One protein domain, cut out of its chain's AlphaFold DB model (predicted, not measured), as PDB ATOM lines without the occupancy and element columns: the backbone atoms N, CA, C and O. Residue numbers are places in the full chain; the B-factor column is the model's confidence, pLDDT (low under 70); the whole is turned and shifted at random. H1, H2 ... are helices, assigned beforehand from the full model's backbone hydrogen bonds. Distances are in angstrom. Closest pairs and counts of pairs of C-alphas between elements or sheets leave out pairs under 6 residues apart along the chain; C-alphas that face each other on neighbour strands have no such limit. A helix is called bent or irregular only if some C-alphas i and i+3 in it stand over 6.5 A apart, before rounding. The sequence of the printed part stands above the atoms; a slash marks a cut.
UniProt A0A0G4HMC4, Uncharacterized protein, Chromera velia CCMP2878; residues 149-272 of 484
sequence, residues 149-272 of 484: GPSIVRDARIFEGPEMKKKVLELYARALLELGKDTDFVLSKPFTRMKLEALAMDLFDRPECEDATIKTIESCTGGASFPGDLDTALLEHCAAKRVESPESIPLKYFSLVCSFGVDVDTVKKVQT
ATOM      1  N   GLY A 149      57.666  10.335 -37.248       33.34
ATOM      2  CA  GLY A 149      56.715   9.242 -36.946       33.34
ATOM      3  C   GLY A 149      55.360   9.587 -36.273       33.34
ATOM      4  O   GLY A 149      55.032  10.752 -36.075       33.34
ATOM      5  N   PRO A 150      54.542   8.576 -35.893       33.50
ATOM      6  CA  PRO A 150      53.236   8.746 -35.223       33.50
ATOM      7  C   PRO A 150      53.285   9.529 -33.901       33.50
ATOM      8  O   PRO A 150      52.263  10.013 -33.427       33.50
ATOM      9  N   SER A 151      54.470   9.684 -33.315       33.81
ATOM     10  CA  SER A 151      54.719  10.501 -32.124       33.81
ATOM     11  C   SER A 151      54.532  12.005 -32.373       33.81
ATOM     12  O   SER A 151      54.272  12.742 -31.427       33.81
ATOM     13  N   ILE A 152      54.592  12.453 -33.635       38.03
ATOM     14  CA  ILE A 152      54.256  13.820 -34.077       38.03
ATOM     15  C   ILE A 152      52.785  14.128 -33.795       38.03
ATOM     16  O   ILE A 152      52.425  15.233 -33.417       38.03
ATOM     17  N   VAL A 153      51.916  13.132 -33.932       41.19
ATOM     18  CA  VAL A 153      50.476  13.316 -33.764       41.19
ATOM     19  C   VAL A 153      50.105  13.649 -32.322       41.19
ATOM     20  O   VAL A 153      49.069  14.246 -32.105       41.19
ATOM     21  N   ARG A 154      50.930  13.297 -31.331       43.06
ATOM     22  CA  ARG A 154      50.610  13.509 -29.911       43.06
ATOM     23  C   ARG A 154      51.284  14.737 -29.293       43.06
ATOM     24  O   ARG A 154      51.101  14.977 -28.102       43.06
ATOM     25  N   ASP A 155      52.076  15.503 -30.048       46.59
ATOM     26  CA  ASP A 155      52.637  16.752 -29.524       46.59
ATOM     27  C   ASP A 155      51.530  17.815 -29.488       46.59
ATOM     28  O   ASP A 155      51.037  18.258 -30.525       46.59
ATOM     29  N   ALA A 156      51.142  18.233 -28.281       53.31
ATOM     30  CA  ALA A 156      50.088  19.223 -28.054       53.31
ATOM     31  C   ALA A 156      50.300  20.521 -28.857       53.31
ATOM     32  O   ALA A 156      49.331  21.146 -29.286       53.31
ATOM     33  N   ARG A 157      51.559  20.884 -29.138       51.62
ATOM     34  CA  ARG A 157      51.929  22.090 -29.899       51.62
ATOM     35  C   ARG A 157      51.530  22.012 -31.370       51.62
ATOM     36  O   ARG A 157      51.311  23.038 -32.008       51.62
ATOM     37  N   ILE A 158      51.398  20.804 -31.912       51.84
ATOM     38  CA  ILE A 158      50.991  20.584 -33.303       51.84
ATOM     39  C   ILE A 158      49.495  20.861 -33.480       51.84
ATOM     40  O   ILE A 158      49.075  21.311 -34.544       51.84
ATOM     41  N   PHE A 159      48.703  20.718 -32.415       57.22
ATOM     42  CA  PHE A 159      47.279  21.053 -32.412       57.22
ATOM     43  C   PHE A 159      46.980  22.518 -32.084       57.22
ATOM     44  O   PHE A 159      45.813  22.900 -32.084       57.22
ATOM     45  N   GLU A 160      47.972  23.364 -31.801       63.66
ATOM     46  CA  GLU A 160      47.724  24.780 -31.487       63.66
ATOM     47  C   GLU A 160      47.598  25.649 -32.749       63.66
ATOM     48  O   GLU A 160      46.849  26.625 -32.753       63.66
ATOM     49  N   GLY A 161      48.261  25.266 -33.847       69.38
ATOM     50  CA  GLY A 161      48.271  26.037 -35.092       69.38
ATOM     51  C   GLY A 161      47.010  25.840 -35.953       69.38
ATOM     52  O   GLY A 161      46.669  24.695 -36.261       69.38
ATOM     53  N   PRO A 162      46.350  26.914 -36.439       73.81
ATOM     54  CA  PRO A 162      45.133  26.809 -37.258       73.81
ATOM     55  C   PRO A 162      45.350  26.037 -38.572       73.81
ATOM     56  O   PRO A 162      44.465  25.310 -39.016       73.81
ATOM     57  N   GLU A 163      46.551  26.118 -39.156       73.88
ATOM     58  CA  GLU A 163      46.941  25.363 -40.357       73.88
ATOM     59  C   GLU A 163      46.930  23.842 -40.132       73.88
ATOM     60  O   GLU A 163      46.414  23.090 -40.961       73.88
ATOM     61  N   MET A 164      47.440  23.370 -38.989       72.50
ATOM     62  CA  MET A 164      47.435  21.938 -38.677       72.50
ATOM     63  C   MET A 164      46.031  21.435 -38.374       72.50
ATOM     64  O   MET A 164      45.648  20.380 -38.875       72.50
ATOM     65  N   LYS A 165      45.219  22.214 -37.649       75.69
ATOM     66  CA  LYS A 165      43.803  21.881 -37.428       75.69
ATOM     67  C   LYS A 165      43.059  21.722 -38.754       75.69
ATOM     68  O   LYS A 165      42.357  20.734 -38.951       75.69
ATOM     69  N   LYS A 166      43.284  22.636 -39.702       79.56
ATOM     70  CA  LYS A 166      42.713  22.571 -41.054       79.56
ATOM     71  C   LYS A 166      43.166  21.327 -41.822       79.56
ATOM     72  O   LYS A 166      42.349  20.691 -42.482       79.56
ATOM     73  N   LYS A 167      44.440  20.937 -41.707       73.50
ATOM     74  CA  LYS A 167      44.972  19.705 -42.320       73.50
ATOM     75  C   LYS A 167      44.396  18.436 -41.701       73.50
ATOM     76  O   LYS A 167      44.119  17.487 -42.429       73.50
ATOM     77  N   VAL A 168      44.176  18.416 -40.390       75.44
ATOM     78  CA  VAL A 168      43.507  17.286 -39.737       75.44
ATOM     79  C   VAL A 168      42.047  17.187 -40.177       75.44
ATOM     80  O   VAL A 168      41.604  16.096 -40.527       75.44
ATOM     81  N   LEU A 169      41.326  18.310 -40.254       78.00
ATOM     82  CA  LEU A 169      39.963  18.345 -40.795       78.00
ATOM     83  C   LEU A 169      39.912  17.872 -42.258       78.00
ATOM     84  O   LEU A 169      39.014  17.119 -42.629       78.00
ATOM     85  N   GLU A 170      40.895  18.248 -43.080       79.56
ATOM     86  CA  GLU A 170      41.046  17.762 -44.460       79.56
ATOM     87  C   GLU A 170      41.222  16.237 -44.514       79.56
ATOM     88  O   GLU A 170      40.534  15.558 -45.280       79.56
ATOM     89  N   LEU A 171      42.125  15.690 -43.692       71.56
ATOM     90  CA  LEU A 171      42.380  14.250 -43.611       71.56
ATOM     91  C   LEU A 171      41.151  13.482 -43.118       71.56
ATOM     92  O   LEU A 171      40.816  12.447 -43.691       71.56
ATOM     93  N   TYR A 172      40.462  14.007 -42.107       76.88
ATOM     94  CA  TYR A 172      39.217  13.448 -41.587       76.88
ATOM     95  C   TYR A 172      38.124  13.411 -42.660       76.88
ATOM     96  O   TYR A 172      37.554  12.353 -42.925       76.88
ATOM     97  N   ALA A 173      37.876  14.533 -43.342       79.38
ATOM     98  CA  ALA A 173      36.861  14.607 -44.389       79.38
ATOM     99  C   ALA A 173      37.152  13.631 -45.536       79.38
ATOM    100  O   ALA A 173      36.268  12.895 -45.973       79.38
ATOM    101  N   ARG A 174      38.408  13.561 -45.990       74.25
ATOM    102  CA  ARG A 174      38.817  12.612 -47.035       74.25
ATOM    103  C   ARG A 174      38.692  11.157 -46.594       74.25
ATOM    104  O   ARG A 174      38.307  10.322 -47.410       74.25
ATOM    105  N   ALA A 175      38.977  10.861 -45.326       70.50
ATOM    106  CA  ALA A 175      38.817   9.522 -44.772       70.50
ATOM    107  C   ALA A 175      37.367   9.046 -44.777       70.50
ATOM    108  O   ALA A 175      37.110   7.882 -45.079       70.50
ATOM    109  N   LEU A 176      36.429   9.943 -44.489       72.88
ATOM    110  CA  LEU A 176      35.003   9.630 -44.495       72.88
ATOM    111  C   LEU A 176      34.410   9.541 -45.895       72.88
ATOM    112  O   LEU A 176      33.547   8.705 -46.142       72.88
ATOM    113  N   LEU A 177      34.866  10.394 -46.808       72.50
ATOM    114  CA  LEU A 177      34.333  10.440 -48.165       72.50
ATOM    115  C   LEU A 177      34.841   9.301 -49.052       72.50
ATOM    116  O   LEU A 177      34.350   9.154 -50.170       72.50
ATOM    117  N   GLU A 178      35.836   8.533 -48.587       64.31
ATOM    118  CA  GLU A 178      36.554   7.532 -49.390       64.31
ATOM    119  C   GLU A 178      36.980   8.103 -50.759       64.31
ATOM    120  O   GLU A 178      37.057   7.389 -51.762       64.31
ATOM    121  N   LEU A 179      37.242   9.419 -50.812       49.75
ATOM    122  CA  LEU A 179      37.682  10.132 -52.009       49.75
ATOM    123  C   LEU A 179      39.122   9.717 -52.299       49.75
ATOM    124  O   LEU A 179      40.077  10.379 -51.911       49.75
ATOM    125  N   GLY A 180      39.257   8.568 -52.949       38.66
ATOM    126  CA  GLY A 180      40.516   7.930 -53.291       38.66
ATOM    127  C   GLY A 180      40.364   7.147 -54.584       38.66
ATOM    128  O   GLY A 180      40.561   5.936 -54.607       38.66
ATOM    129  N   LYS A 181      39.962   7.833 -55.659       38.34
ATOM    130  CA  LYS A 181      40.246   7.361 -57.023       38.34
ATOM    131  C   LYS A 181      41.382   8.140 -57.688       38.34
ATOM    132  O   LYS A 181      42.139   7.520 -58.419       38.34
ATOM    133  N   ASP A 182      41.562   9.419 -57.338       36.62
ATOM    134  CA  ASP A 182      42.559  10.302 -57.975       36.62
ATOM    135  C   ASP A 182      43.557  10.958 -57.000       36.62
ATOM    136  O   ASP A 182      44.419  11.728 -57.412       36.62
ATOM    137  N   THR A 183      43.473  10.666 -55.700       38.53
ATOM    138  CA  THR A 183      44.495  11.059 -54.719       38.53
ATOM    139  C   THR A 183      45.187   9.801 -54.219       38.53
ATOM    140  O   THR A 183      44.493   8.888 -53.778       38.53
ATOM    141  N   ASP A 184      46.525   9.768 -54.228       34.03
ATOM    142  CA  ASP A 184      47.406   8.634 -53.855       34.03
ATOM    143  C   ASP A 184      47.183   8.038 -52.441       34.03
ATOM    144  O   ASP A 184      47.897   7.142 -51.996       34.03
ATOM    145  N   PHE A 185      46.184   8.529 -51.710       36.84
ATOM    146  CA  PHE A 185      45.781   8.099 -50.383       36.84
ATOM    147  C   PHE A 185      44.500   7.254 -50.448       36.84
ATOM    148  O   PHE A 185      43.399   7.716 -50.154       36.84
ATOM    149  N   VAL A 186      44.637   5.978 -50.813       38.28
ATOM    150  CA  VAL A 186      43.550   5.007 -50.634       38.28
ATOM    151  C   VAL A 186      43.551   4.557 -49.173       38.28
ATOM    152  O   VAL A 186      44.406   3.778 -48.747       38.28
ATOM    153  N   LEU A 187      42.574   5.018 -48.391       46.50
ATOM    154  CA  LEU A 187      42.332   4.542 -47.024       46.50
ATOM    155  C   LEU A 187      41.634   3.173 -47.046       46.50
ATOM    156  O   LEU A 187      40.535   2.999 -46.541       46.50
ATOM    157  N   SER A 188      42.287   2.173 -47.639       40.16
ATOM    158  CA  SER A 188      41.756   0.807 -47.787       40.16
ATOM    159  C   SER A 188      41.744  -0.001 -46.485       40.16
ATOM    160  O   SER A 188      41.233  -1.120 -46.463       40.16
ATOM    161  N   LYS A 189      42.315   0.525 -45.391       50.69
ATOM    162  CA  LYS A 189      42.446  -0.198 -44.120       50.69
ATOM    163  C   LYS A 189      41.571   0.436 -43.028       50.69
ATOM    164  O   LYS A 189      41.826   1.589 -42.667       50.69
ATOM    165  N   PRO A 190      40.631  -0.323 -42.425       47.56
ATOM    166  CA  PRO A 190      39.780   0.136 -41.321       47.56
ATOM    167  C   PRO A 190      40.573   0.755 -40.164       47.56
ATOM    168  O   PRO A 190      40.181   1.778 -39.615       47.56
ATOM    169  N   PHE A 191      41.746   0.194 -39.859       46.66
ATOM    170  CA  PHE A 191      42.645   0.698 -38.818       46.66
ATOM    171  C   PHE A 191      43.237   2.078 -39.122       46.66
ATOM    172  O   PHE A 191      43.434   2.878 -38.211       46.66
ATOM    173  N   THR A 192      43.524   2.387 -40.389       51.06
ATOM    174  CA  THR A 192      44.051   3.709 -40.761       51.06
ATOM    175  C   THR A 192      42.953   4.763 -40.679       51.06
ATOM    176  O   THR A 192      43.195   5.849 -40.160       51.06
ATOM    177  N   ARG A 193      41.731   4.421 -41.115       56.34
ATOM    178  CA  ARG A 193      40.549   5.275 -40.939       56.34
ATOM    179  C   ARG A 193      40.278   5.543 -39.459       56.34
ATOM    180  O   ARG A 193      40.172   6.698 -39.077       56.34
ATOM    181  N   MET A 194      40.281   4.507 -38.621       56.56
ATOM    182  CA  MET A 194      40.067   4.640 -37.176       56.56
ATOM    183  C   MET A 194      41.117   5.535 -36.503       56.56
ATOM    184  O   MET A 194      40.764   6.378 -35.687       56.56
ATOM    185  N   LYS A 195      42.399   5.417 -36.876       57.53
ATOM    186  CA  LYS A 195      43.460   6.296 -36.352       57.53
ATOM    187  C   LYS A 195      43.282   7.753 -36.771       57.53
ATOM    188  O   LYS A 195      43.544   8.637 -35.965       57.53
ATOM    189  N   LEU A 196      42.852   8.007 -38.006       60.22
ATOM    190  CA  LEU A 196      42.566   9.365 -38.477       60.22
ATOM    191  C   LEU A 196      41.322   9.951 -37.813       60.22
ATOM    192  O   LEU A 196      41.321  11.127 -37.463       60.22
ATOM    193  N   GLU A 197      40.285   9.137 -37.612       64.38
ATOM    194  CA  GLU A 197      39.099   9.540 -36.861       64.38
ATOM    195  C   GLU A 197      39.465   9.850 -35.407       64.38
ATOM    196  O   GLU A 197      39.108  10.920 -34.941       64.38
ATOM    197  N   ALA A 198      40.249   9.008 -34.727       64.12
ATOM    198  CA  ALA A 198      40.723   9.268 -33.363       64.12
ATOM    199  C   ALA A 198      41.557  10.557 -33.268       64.12
ATOM    200  O   ALA A 198      41.329  11.378 -32.392       64.12
ATOM    201  N   LEU A 199      42.460  10.780 -34.222       63.69
ATOM    202  CA  LEU A 199      43.271  11.996 -34.307       63.69
ATOM    203  C   LEU A 199      42.411  13.253 -34.496       63.69
ATOM    204  O   LEU A 199      42.691  14.305 -33.925       63.69
ATOM    205  N   ALA A 200      41.349  13.148 -35.294       67.12
ATOM    206  CA  ALA A 200      40.364  14.211 -35.421       67.12
ATOM    207  C   ALA A 200      39.532  14.367 -34.139       67.12
ATOM    208  O   ALA A 200      39.249  15.492 -33.746       67.12
ATOM    209  N   MET A 201      39.194  13.270 -33.456       68.62
ATOM    210  CA  MET A 201      38.510  13.320 -32.164       68.62
ATOM    211  C   MET A 201      39.357  14.001 -31.096       68.62
ATOM    212  O   MET A 201      38.785  14.761 -30.338       68.62
ATOM    213  N   ASP A 202      40.684  13.866 -31.083       68.50
ATOM    214  CA  ASP A 202      41.547  14.593 -30.133       68.50
ATOM    215  C   ASP A 202      41.442  16.129 -30.287       68.50
ATOM    216  O   ASP A 202      41.640  16.883 -29.332       68.50
ATOM    217  N   LEU A 203      41.077  16.627 -31.478       65.62
ATOM    218  CA  LEU A 203      40.724  18.041 -31.672       65.62
ATOM    219  C   LEU A 203      39.338  18.388 -31.118       65.62
ATOM    220  O   LEU A 203      39.107  19.540 -30.740       65.62
ATOM    221  N   PHE A 204      38.426  17.417 -31.103       64.00
ATOM    222  CA  PHE A 204      37.037  17.559 -30.667       64.00
ATOM    223  C   PHE A 204      36.812  17.171 -29.197       64.00
ATOM    224  O   PHE A 204      35.791  17.543 -28.636       64.00
ATOM    225  N   ASP A 205      37.768  16.506 -28.546       61.56
ATOM    226  CA  ASP A 205      37.693  16.033 -27.153       61.56
ATOM    227  C   ASP A 205      37.913  17.163 -26.130       61.56
ATOM    228  O   ASP A 205      38.129  16.957 -24.936       61.56
ATOM    229  N   ARG A 206      37.853  18.414 -26.593       70.56
ATOM    230  CA  ARG A 206      37.699  19.569 -25.711       70.56
ATOM    231  C   ARG A 206      36.220  19.677 -25.335       70.56
ATOM    232  O   ARG A 206      35.381  19.581 -26.227       70.56
ATOM    233  N   PRO A 207      35.877  19.999 -24.075       69.56
ATOM    234  CA  PRO A 207      34.481  20.165 -23.651       69.56
ATOM    235  C   PRO A 207      33.692  21.157 -24.522       69.56
ATOM    236  O   PRO A 207      32.491  21.029 -24.712       69.56
ATOM    237  N   GLU A 208      34.390  22.149 -25.075       73.12
ATOM    238  CA  GLU A 208      33.846  23.187 -25.955       73.12
ATOM    239  C   GLU A 208      33.538  22.683 -27.379       73.12
ATOM    240  O   GLU A 208      32.758  23.303 -28.101       73.12
ATOM    241  N   CYS A 209      34.148  21.568 -27.789       75.56
ATOM    242  CA  CYS A 209      34.055  20.984 -29.126       75.56
ATOM    243  C   CYS A 209      33.234  19.682 -29.160       75.56
ATOM    244  O   CYS A 209      33.035  19.129 -30.241       75.56
ATOM    245  N   GLU A 210      32.762  19.184 -28.013       77.75
ATOM    246  CA  GLU A 210      32.191  17.836 -27.890       77.75
ATOM    247  C   GLU A 210      30.969  17.619 -28.805       77.75
ATOM    248  O   GLU A 210      30.821  16.576 -29.445       77.75
ATOM    249  N   ASP A 211      30.118  18.642 -28.908       83.81
ATOM    250  CA  ASP A 211      28.933  18.662 -29.769       83.81
ATOM    251  C   ASP A 211      29.152  19.495 -31.043       83.81
ATOM    252  O   ASP A 211      28.198  19.939 -31.693       83.81
ATOM    253  N   ALA A 212      30.412  19.729 -31.426       87.31
ATOM    254  CA  ALA A 212      30.713  20.456 -32.646       87.31
ATOM    255  C   ALA A 212      30.211  19.686 -33.874       87.31
ATOM    256  O   ALA A 212      30.417  18.483 -34.035       87.31
ATOM    257  N   THR A 213      29.552  20.415 -34.761       90.12
ATOM    258  CA  THR A 213      29.008  19.937 -36.032       90.12
ATOM    259  C   THR A 213      29.870  20.457 -37.175       90.12
ATOM    260  O   THR A 213      30.707  21.339 -36.975       90.12
ATOM    261  N   ILE A 214      29.611  20.002 -38.403       87.44
ATOM    262  CA  ILE A 214      30.261  20.562 -39.600       87.44
ATOM    263  C   ILE A 214      30.125  22.096 -39.661       87.44
ATOM    264  O   ILE A 214      31.080  22.770 -40.034       87.44
ATOM    265  N   LYS A 215      28.982  22.662 -39.240       86.69
ATOM    266  CA  LYS A 215      28.742  24.118 -39.267       86.69
ATOM    267  C   LYS A 215      29.384  24.870 -38.102       86.69
ATOM    268  O   LYS A 215      29.677  26.053 -38.235       86.69
ATOM    269  N   THR A 216      29.563  24.223 -36.953       88.31
ATOM    270  CA  THR A 216      30.046  24.889 -35.731       88.31
ATOM    271  C   THR A 216      31.524  24.634 -35.447       88.31
ATOM    272  O   THR A 216      32.087  25.283 -34.562       88.31
ATOM    273  N   ILE A 217      32.186  23.768 -36.223       85.50
ATOM    274  CA  ILE A 217      33.572  23.368 -35.971       85.50
ATOM    275  C   ILE A 217      34.566  24.530 -35.996       85.50
ATOM    276  O   ILE A 217      35.480  24.568 -35.180       85.50
ATOM    277  N   GLU A 218      34.360  25.527 -36.853       87.31
ATOM    278  CA  GLU A 218      35.253  26.686 -36.952       87.31
ATOM    279  C   GLU A 218      35.327  27.480 -35.640       87.31
ATOM    280  O   GLU A 218      36.399  27.938 -35.237       87.31
ATOM    281  N   SER A 219      34.197  27.594 -34.935       84.12
ATOM    282  CA  SER A 219      34.128  28.319 -33.664       84.12
ATOM    283  C   SER A 219      34.929  27.632 -32.554       84.12
ATOM    284  O   SER A 219      35.541  28.306 -31.731       84.12
ATOM    285  N   CYS A 220      34.984  26.300 -32.572       79.69
ATOM    286  CA  CYS A 220      35.602  25.501 -31.516       79.69
ATOM    287  C   CYS A 220      37.093  25.201 -31.789       79.69
ATOM    288  O   CYS A 220      37.903  25.069 -30.873       79.69
ATOM    289  N   THR A 221      37.513  25.202 -33.057       76.31
ATOM    290  CA  THR A 221      38.919  25.016 -33.450       76.31
ATOM    291  C   THR A 221      39.720  26.322 -33.459       76.31
ATOM    292  O   THR A 221      40.916  26.300 -33.758       76.31
ATOM    293  N   GLY A 222      39.120  27.459 -33.096       77.44
ATOM    294  CA  GLY A 222      39.788  28.762 -33.121       77.44
ATOM    295  C   GLY A 222      40.006  29.293 -34.541       77.44
ATOM    296  O   GLY A 222      41.074  29.828 -34.833       77.44
ATOM    297  N   GLY A 223      39.013  29.115 -35.420       80.62
ATOM    298  CA  GLY A 223      39.001  29.652 -36.786       80.62
ATOM    299  C   GLY A 223      39.415  28.668 -37.882       80.62
ATOM    300  O   GLY A 223      39.652  29.092 -39.012       80.62
ATOM    301  N   ALA A 224      39.537  27.368 -37.588       82.12
ATOM    302  CA  ALA A 224      39.850  26.363 -38.605       82.12
ATOM    303  C   ALA A 224      38.573  25.662 -39.100       82.12
ATOM    304  O   ALA A 224      37.919  24.930 -38.359       82.12
ATOM    305  N   SER A 225      38.250  25.854 -40.375       86.25
ATOM    306  CA  SER A 225      37.152  25.179 -41.070       86.25
ATOM    307  C   SER A 225      37.666  24.103 -42.033       86.25
ATOM    308  O   SER A 225      38.867  24.016 -42.326       86.25
ATOM    309  N   PHE A 226      36.756  23.260 -42.525       85.00
ATOM    310  CA  PHE A 226      37.069  22.316 -43.596       85.00
ATOM    311  C   PHE A 226      37.548  23.078 -44.848       85.00
ATOM    312  O   PHE A 226      36.930  24.070 -45.235       85.00
ATOM    313  N   PRO A 227      38.656  22.668 -45.490       80.44
ATOM    314  CA  PRO A 227      39.132  23.346 -46.689       80.44
ATOM    315  C   PRO A 227      38.272  23.051 -47.921       80.44
ATOM    316  O   PRO A 227      37.949  21.895 -48.194       80.44
ATOM    317  N   GLY A 228      38.030  24.087 -48.730       84.25
ATOM    318  CA  GLY A 228      37.311  23.963 -50.001       84.25
ATOM    319  C   GLY A 228      35.861  23.534 -49.788       84.25
ATOM    320  O   GLY A 228      35.235  23.990 -48.841       84.25
ATOM    321  N   ASP A 229      35.373  22.626 -50.635       86.81
ATOM    322  CA  ASP A 229      33.982  22.145 -50.616       86.81
ATOM    323  C   ASP A 229      33.816  20.819 -49.839       86.81
ATOM    324  O   ASP A 229      32.866  20.060 -50.051       86.81
ATOM    325  N   LEU A 230      34.779  20.477 -48.973       84.19
ATOM    326  CA  LEU A 230      34.782  19.197 -48.251       84.19
ATOM    327  C   LEU A 230      33.636  19.077 -47.242       84.19
ATOM    328  O   LEU A 230      33.131  17.976 -47.030       84.19
ATOM    329  N   ASP A 231      33.213  20.183 -46.636       87.88
ATOM    330  CA  ASP A 231      32.033  20.230 -45.769       87.88
ATOM    331  C   ASP A 231      30.758  19.860 -46.540       87.88
ATOM    332  O   ASP A 231      29.979  19.015 -46.102       87.88
ATOM    333  N   THR A 232      30.592  20.425 -47.731       89.19
ATOM    334  CA  THR A 232      29.468  20.172 -48.632       89.19
ATOM    335  C   THR A 232      29.480  18.720 -49.095       89.19
ATOM    336  O   THR A 232      28.461  18.038 -48.997       89.19
ATOM    337  N   ALA A 233      30.645  18.200 -49.491       86.69
ATOM    338  CA  ALA A 233      30.790  16.801 -49.884       86.69
ATOM    339  C   ALA A 233      30.425  15.830 -48.743       86.69
ATOM    340  O   ALA A 233      29.760  14.819 -48.984       86.69
ATOM    341  N   LEU A 234      30.810  16.132 -47.496       85.62
ATOM    342  CA  LEU A 234      30.429  15.339 -46.317       85.62
ATOM    343  C   LEU A 234      28.914  15.324 -46.106       85.62
ATOM    344  O   LEU A 234      28.333  14.260 -45.870       85.62
ATOM    345  N   LEU A 235      28.265  16.485 -46.219       90.19
ATOM    346  CA  LEU A 235      26.812  16.599 -46.094       90.19
ATOM    347  C   LEU A 235      26.091  15.813 -47.195       90.19
ATOM    348  O   LEU A 235      25.153  15.075 -46.896       90.19
ATOM    349  N   GLU A 236      26.555  15.903 -48.442       87.31
ATOM    350  CA  GLU A 236      26.002  15.147 -49.573       87.31
ATOM    351  C   GLU A 236      26.174  13.633 -49.399       87.31
ATOM    352  O   GLU A 236      25.228  12.871 -49.622       87.31
ATOM    353  N   HIS A 237      27.348  13.187 -48.938       83.81
ATOM    354  CA  HIS A 237      27.609  11.775 -48.651       83.81
ATOM    355  C   HIS A 237      26.652  11.229 -47.586       83.81
ATOM    356  O   HIS A 237      26.087  10.143 -47.738       83.81
ATOM    357  N   CYS A 238      26.425  11.998 -46.523       83.88
ATOM    358  CA  CYS A 238      25.510  11.619 -45.455       83.88
ATOM    359  C   CYS A 238      24.039  11.649 -45.906       83.88
ATOM    360  O   CYS A 238      23.265  10.731 -45.616       83.88
ATOM    361  N   ALA A 239      23.649  12.657 -46.693       86.06
ATOM    362  CA  ALA A 239      22.307  12.765 -47.262       86.06
ATOM    363  C   ALA A 239      21.988  11.596 -48.214       86.06
ATOM    364  O   ALA A 239      20.872  11.067 -48.195       86.06
ATOM    365  N   ALA A 240      22.972  11.111 -48.982       83.19
ATOM    366  CA  ALA A 240      22.824   9.921 -49.829       83.19
ATOM    367  C   ALA A 240      22.449   8.656 -49.030       83.19
ATOM    368  O   ALA A 240      21.881   7.706 -49.577       83.19
ATOM    369  N   LYS A 241      22.716   8.655 -47.720       78.44
ATOM    370  CA  LYS A 241      22.411   7.569 -46.779       78.44
ATOM    371  C   LYS A 241      21.085   7.772 -46.046       78.44
ATOM    372  O   LYS A 241      20.759   6.990 -45.159       78.44
ATOM    373  N   ARG A 242      20.282   8.749 -46.492       84.56
ATOM    374  CA  ARG A 242      18.951   9.101 -45.965       84.56
ATOM    375  C   ARG A 242      18.970   9.612 -44.528       84.56
ATOM    376  O   ARG A 242      17.963   9.498 -43.834       84.56
ATOM    377  N   VAL A 243      20.092  10.170 -44.088       84.75
ATOM    378  CA  VAL A 243      20.138  10.857 -42.801       84.75
ATOM    379  C   VAL A 243      19.477  12.224 -42.949       84.75
ATOM    380  O   VAL A 243      19.844  13.009 -43.825       84.75
ATOM    381  N   GLU A 244      18.485  12.495 -42.107       79.94
ATOM    382  CA  GLU A 244      17.811  13.790 -42.054       79.94
ATOM    383  C   GLU A 244      18.708  14.804 -41.325       79.94
ATOM    384  O   GLU A 244      19.253  14.514 -40.263       79.94
ATOM    385  N   SER A 245      18.883  15.992 -41.915       87.25
ATOM    386  CA  SER A 245      19.670  17.102 -41.349       87.25
ATOM    387  C   SER A 245      21.127  16.753 -40.988       87.25
ATOM    388  O   SER A 245      21.530  16.902 -39.826       87.25
ATOM    389  N   PRO A 246      21.959  16.344 -41.968       87.06
ATOM    390  CA  PRO A 246      23.338  15.935 -41.715       87.06
ATOM    391  C   PRO A 246      24.210  17.035 -41.091       87.06
ATOM    392  O   PRO A 246      25.164  16.743 -40.376       87.06
ATOM    393  N   GLU A 247      23.855  18.305 -41.277       89.12
ATOM    394  CA  GLU A 247      24.555  19.431 -40.649       89.12
ATOM    395  C   GLU A 247      24.420  19.516 -39.126       89.12
ATOM    396  O   GLU A 247      25.173  20.253 -38.497       89.12
ATOM    397  N   SER A 248      23.434  18.829 -38.547       89.62
ATOM    398  CA  SER A 248      23.138  18.867 -37.112       89.62
ATOM    399  C   SER A 248      23.835  17.750 -36.337       89.62
ATOM    400  O   SER A 248      23.785  17.719 -35.110       89.62
ATOM    401  N   ILE A 249      24.493  16.832 -37.050       88.75
ATOM    402  CA  ILE A 249      25.151  15.679 -36.454       88.75
ATOM    403  C   ILE A 249      26.467  16.132 -35.808       88.75
ATOM    404  O   ILE A 249      27.309  16.723 -36.495       88.75
ATOM    405  N   PRO A 250      26.694  15.818 -34.520       88.50
ATOM    406  CA  PRO A 250      27.997  16.000 -33.896       88.50
ATOM    407  C   PRO A 250      29.072  15.205 -34.641       88.50
ATOM    408  O   PRO A 250      28.871  14.028 -34.953       88.50
ATOM    409  N   LEU A 251      30.235  15.807 -34.882       82.62
ATOM    410  CA  LEU A 251      31.332  15.189 -35.635       82.62
ATOM    411  C   LEU A 251      31.785  13.854 -35.024       82.62
ATOM    412  O   LEU A 251      32.076  12.916 -35.767       82.62
ATOM    413  N   LYS A 252      31.710  13.708 -33.692       81.19
ATOM    414  CA  LYS A 252      31.959  12.436 -32.986       81.19
ATOM    415  C   LYS A 252      31.063  11.274 -33.419       81.19
ATOM    416  O   LYS A 252      31.471  10.120 -33.347       81.19
ATOM    417  N   TYR A 253      29.864  11.564 -33.918       82.31
ATOM    418  CA  TYR A 253      28.911  10.562 -34.400       82.31
ATOM    419  C   TYR A 253      28.784  10.527 -35.918       82.31
ATOM    420  O   TYR A 253      28.172   9.600 -36.448       82.31
ATOM    421  N   PHE A 254      29.370  11.495 -36.624       82.75
ATOM    422  CA  PHE A 254      29.168  11.691 -38.054       82.75
ATOM    423  C   PHE A 254      29.548  10.455 -38.872       82.75
ATOM    424  O   PHE A 254      28.753   9.990 -39.684       82.75
ATOM    425  N   SER A 255      30.706   9.843 -38.594       77.75
ATOM    426  CA  SER A 255      31.141   8.617 -39.280       77.75
ATOM    427  C   SER A 255      30.115   7.487 -39.153       77.75
ATOM    428  O   SER A 255      29.722   6.887 -40.154       77.75
ATOM    429  N   LEU A 256      29.620   7.228 -37.939       71.62
ATOM    430  CA  LEU A 256      28.672   6.144 -37.665       71.62
ATOM    431  C   LEU A 256      27.295   6.436 -38.265       71.62
ATOM    432  O   LEU A 256      26.749   5.615 -39.003       71.62
ATOM    433  N   VAL A 257      26.757   7.622 -37.997       77.75
ATOM    434  CA  VAL A 257      25.448   8.057 -38.495       77.75
ATOM    435  C   VAL A 257      25.412   8.016 -40.020       77.75
ATOM    436  O   VAL A 257      24.515   7.404 -40.599       77.75
ATOM    437  N   CYS A 258      26.419   8.586 -40.682       77.75
ATOM    438  CA  CYS A 258      26.458   8.670 -42.137       77.75
ATOM    439  C   CYS A 258      26.829   7.336 -42.796       77.75
ATOM    440  O   CYS A 258      26.357   7.055 -43.892       77.75
ATOM    441  N   SER A 259      27.599   6.460 -42.141       73.44
ATOM    442  CA  SER A 259      27.893   5.132 -42.702       73.44
ATOM    443  C   SER A 259      26.673   4.205 -42.654       73.44
ATOM    444  O   SER A 259      26.406   3.486 -43.625       73.44
ATOM    445  N   PHE A 260      25.924   4.234 -41.546       65.75
ATOM    446  CA  PHE A 260      24.829   3.297 -41.278       65.75
ATOM    447  C   PHE A 260      23.429   3.857 -41.559       65.75
ATOM    448  O   PHE A 260      22.478   3.079 -41.612       65.75
ATOM    449  N   GLY A 261      23.283   5.167 -41.767       74.06
ATOM    450  CA  GLY A 261      21.979   5.800 -41.976       74.06
ATOM    451  C   GLY A 261      21.083   5.734 -40.735       74.06
ATOM    452  O   GLY A 261      19.877   5.530 -40.859       74.06
ATOM    453  N   VAL A 262      21.677   5.825 -39.543       78.62
ATOM    454  CA  VAL A 262      20.985   5.730 -38.245       78.62
ATOM    455  C   VAL A 262      20.967   7.083 -37.547       78.62
ATOM    456  O   VAL A 262      21.877   7.879 -37.733       78.62
ATOM    457  N   ASP A 263      19.959   7.348 -36.726       83.94
ATOM    458  CA  ASP A 263      19.879   8.595 -35.970       83.94
ATOM    459  C   ASP A 263      20.913   8.661 -34.827       83.94
ATOM    460  O   ASP A 263      21.407   7.646 -34.324       83.94
ATOM    461  N   VAL A 264      21.229   9.886 -34.399       83.69
ATOM    462  CA  VAL A 264      22.209  10.155 -33.334       83.69
ATOM    463  C   VAL A 264      21.796   9.519 -32.001       83.69
ATOM    464  O   VAL A 264      22.663   9.042 -31.269       83.69
ATOM    465  N   ASP A 265      20.501   9.469 -31.676       83.62
ATOM    466  CA  ASP A 265      20.032   8.910 -30.402       83.62
ATOM    467  C   ASP A 265      20.246   7.397 -30.340       83.62
ATOM    468  O   ASP A 265      20.606   6.857 -29.291       83.62
ATOM    469  N   THR A 266      20.078   6.704 -31.466       75.12
ATOM    470  CA  THR A 266      20.423   5.286 -31.601       75.12
ATOM    471  C   THR A 266      21.914   5.063 -31.363       75.12
ATOM    472  O   THR A 266      22.276   4.181 -30.580       75.12
ATOM    473  N   VAL A 267      22.788   5.886 -31.952       74.19
ATOM    474  CA  VAL A 267      24.243   5.790 -31.725       74.19
ATOM    475  C   VAL A 267      24.596   6.061 -30.262       74.19
ATOM    476  O   VAL A 267      25.339   5.283 -29.667       74.19
ATOM    477  N   LYS A 268      24.003   7.091 -29.645       77.44
ATOM    478  CA  LYS A 268      24.193   7.400 -28.218       77.44
ATOM    479  C   LYS A 268      23.776   6.238 -27.322       77.44
ATOM    480  O   LYS A 268      24.533   5.860 -26.438       77.44
ATOM    481  N   LYS A 269      22.617   5.617 -27.568       71.06
ATOM    482  CA  LYS A 269      22.159   4.443 -26.798       71.06
ATOM    483  C   LYS A 269      23.124   3.268 -26.907       71.06
ATOM    484  O   LYS A 269      23.380   2.598 -25.905       71.06
ATOM    485  N   VAL A 270      23.653   3.015 -28.105       64.88
ATOM    486  CA  VAL A 270      24.661   1.969 -28.324       64.88
ATOM    487  C   VAL A 270      25.944   2.306 -27.567       64.88
ATOM    488  O   VAL A 270      26.455   1.440 -26.863       64.88
ATOM    489  N   GLN A 271      26.410   3.555 -27.635       65.62
ATOM    490  CA  GLN A 271      27.590   4.009 -26.902       65.62
ATOM    491  C   GLN A 271      27.402   3.866 -25.386       65.62
ATOM    492  O   GLN A 271      28.210   3.214 -24.741       65.62
ATOM    493  N   THR A 272      26.292   4.350 -24.821       68.75
ATOM    494  CA  THR A 272      25.986   4.197 -23.388       68.75
ATOM    495  C   THR A 272      25.922   2.728 -22.967       68.75
ATOM    496  O   THR A 272      26.374   2.372 -21.880       68.75
TER     497      THR A 272
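AT A GLANCE: This is residues 149 to 272 of the 484 residues of an uncharacterized protein of Chromera velia CCMP2878 (UniProt A0A0G4HMC4). Two long helices, H3 and H4, make an inclined helical hairpin through the middle, with H6 and H7 on one side of it and the short H1 and H2 on the other. H6 packs on the later part of H3, H7 packs on H6 and reaches the end of H4, and H8 turns a corner off H7, while short H5 sits within long loops, apart from the other helices. The printed part has 124 residues with eight named helices, H1 to H8 in chain order, and no named strand; the class is all helix. The whole is compact, with a radius of gyration of the C-alphas of 14.0 A, and rounded in outline, spanning 37 by 36 by 28 A.

IN THESE COORDINATES: The longest helix is H3, residues 162 to 177, 22.4 A from first to last C-alpha; it begins at C-alpha 162 (45.133, 26.809, -37.258) and ends at C-alpha 177 (34.333, 10.440, -48.165). H4, residues 190 to 204, measures 20.6 A. Before H3 come H1, residues 150 to 154, and H2, residues 156 to 159. After H4 come H5, residues 217 to 220, and H6, residues 230 to 239, 14.1 A long. H7, residues 251 to 260, measures 14.7 A and is irregular, with C-alphas 252 and 255 lying 7.4 A apart. H8, residues 264 to 272, measures 12.2 A and ends at C-alpha 272 (25.986, 4.197, -23.388).

HOW THE PARTS SIT: H3 and H4 form a helical hairpin: they touch at a steep tilt of 39 degrees and run opposite ways, and their closest C-alphas, those of Ala 175 and Arg 193, are 6.0 A apart. H3 touches H6 with residues 170 to 177 alone, at a shallow tilt of 30 degrees, the same way; the closest C-alphas are those of Ala 173 and Leu 230, 6.3 A apart. H3, H6 and H7 form a bundle, a group of helices that run roughly together, though H3 and H7 are close but not clearly touching, with the C-alphas of Leu 176 and Ser 255 closest at 6.6 A. H6 and H7 touch at a steep tilt of 43 degrees, the C-alphas of Cys 238 and Cys 258 being closest at 4.5 A. H7 is the hub, touching H4, H6 and H8. H4 and H7 only just touch, and only at their ends, with 3 pairs of C-alphas within 8 A; the closest are those of Met 201 and Lys 252, 6.7 A apart. H7 and H8 touch about perpendicular, at 75 degrees, with the C-alphas of Val 257 and Val 264 closest at 6.4 A. H2 is close to but not clearly touching H3, with the C-alphas of Phe 159 and Lys 165 closest at 6.2 A. H1 is close to but not clearly touching H4, with the C-alphas of Val 153 and Leu 199 closest at 7.3 A. H5 is apart from H4, but only just, at 8.1 A. Every O i to N i+4 pair is within hydrogen-bond range in H3, H6 and H8, against 10 of 11 in H4, 4 of 6 in H7 and 0 of 1 in H1, where both O i to N i+3 pairs are within range; H2 and H5 are too short for an O i to N i+4 pair.

THE WHOLE: The two C-alphas farthest apart, those of Gly 149 and Glu 244, are 39.5 A apart. The printed part has no cut. The links from H3 to H4, H4 to H5 and H6 to H7 are long; residues 178 to 189, between H3 and H4, have C-alphas 12 to 21 A from the mean of all C-alphas. The mean pLDDT of the printed part is 70.5, and 46 residues are under 70: residues 149 to 161, 178 to 205, 207, 260 and 270 to 272.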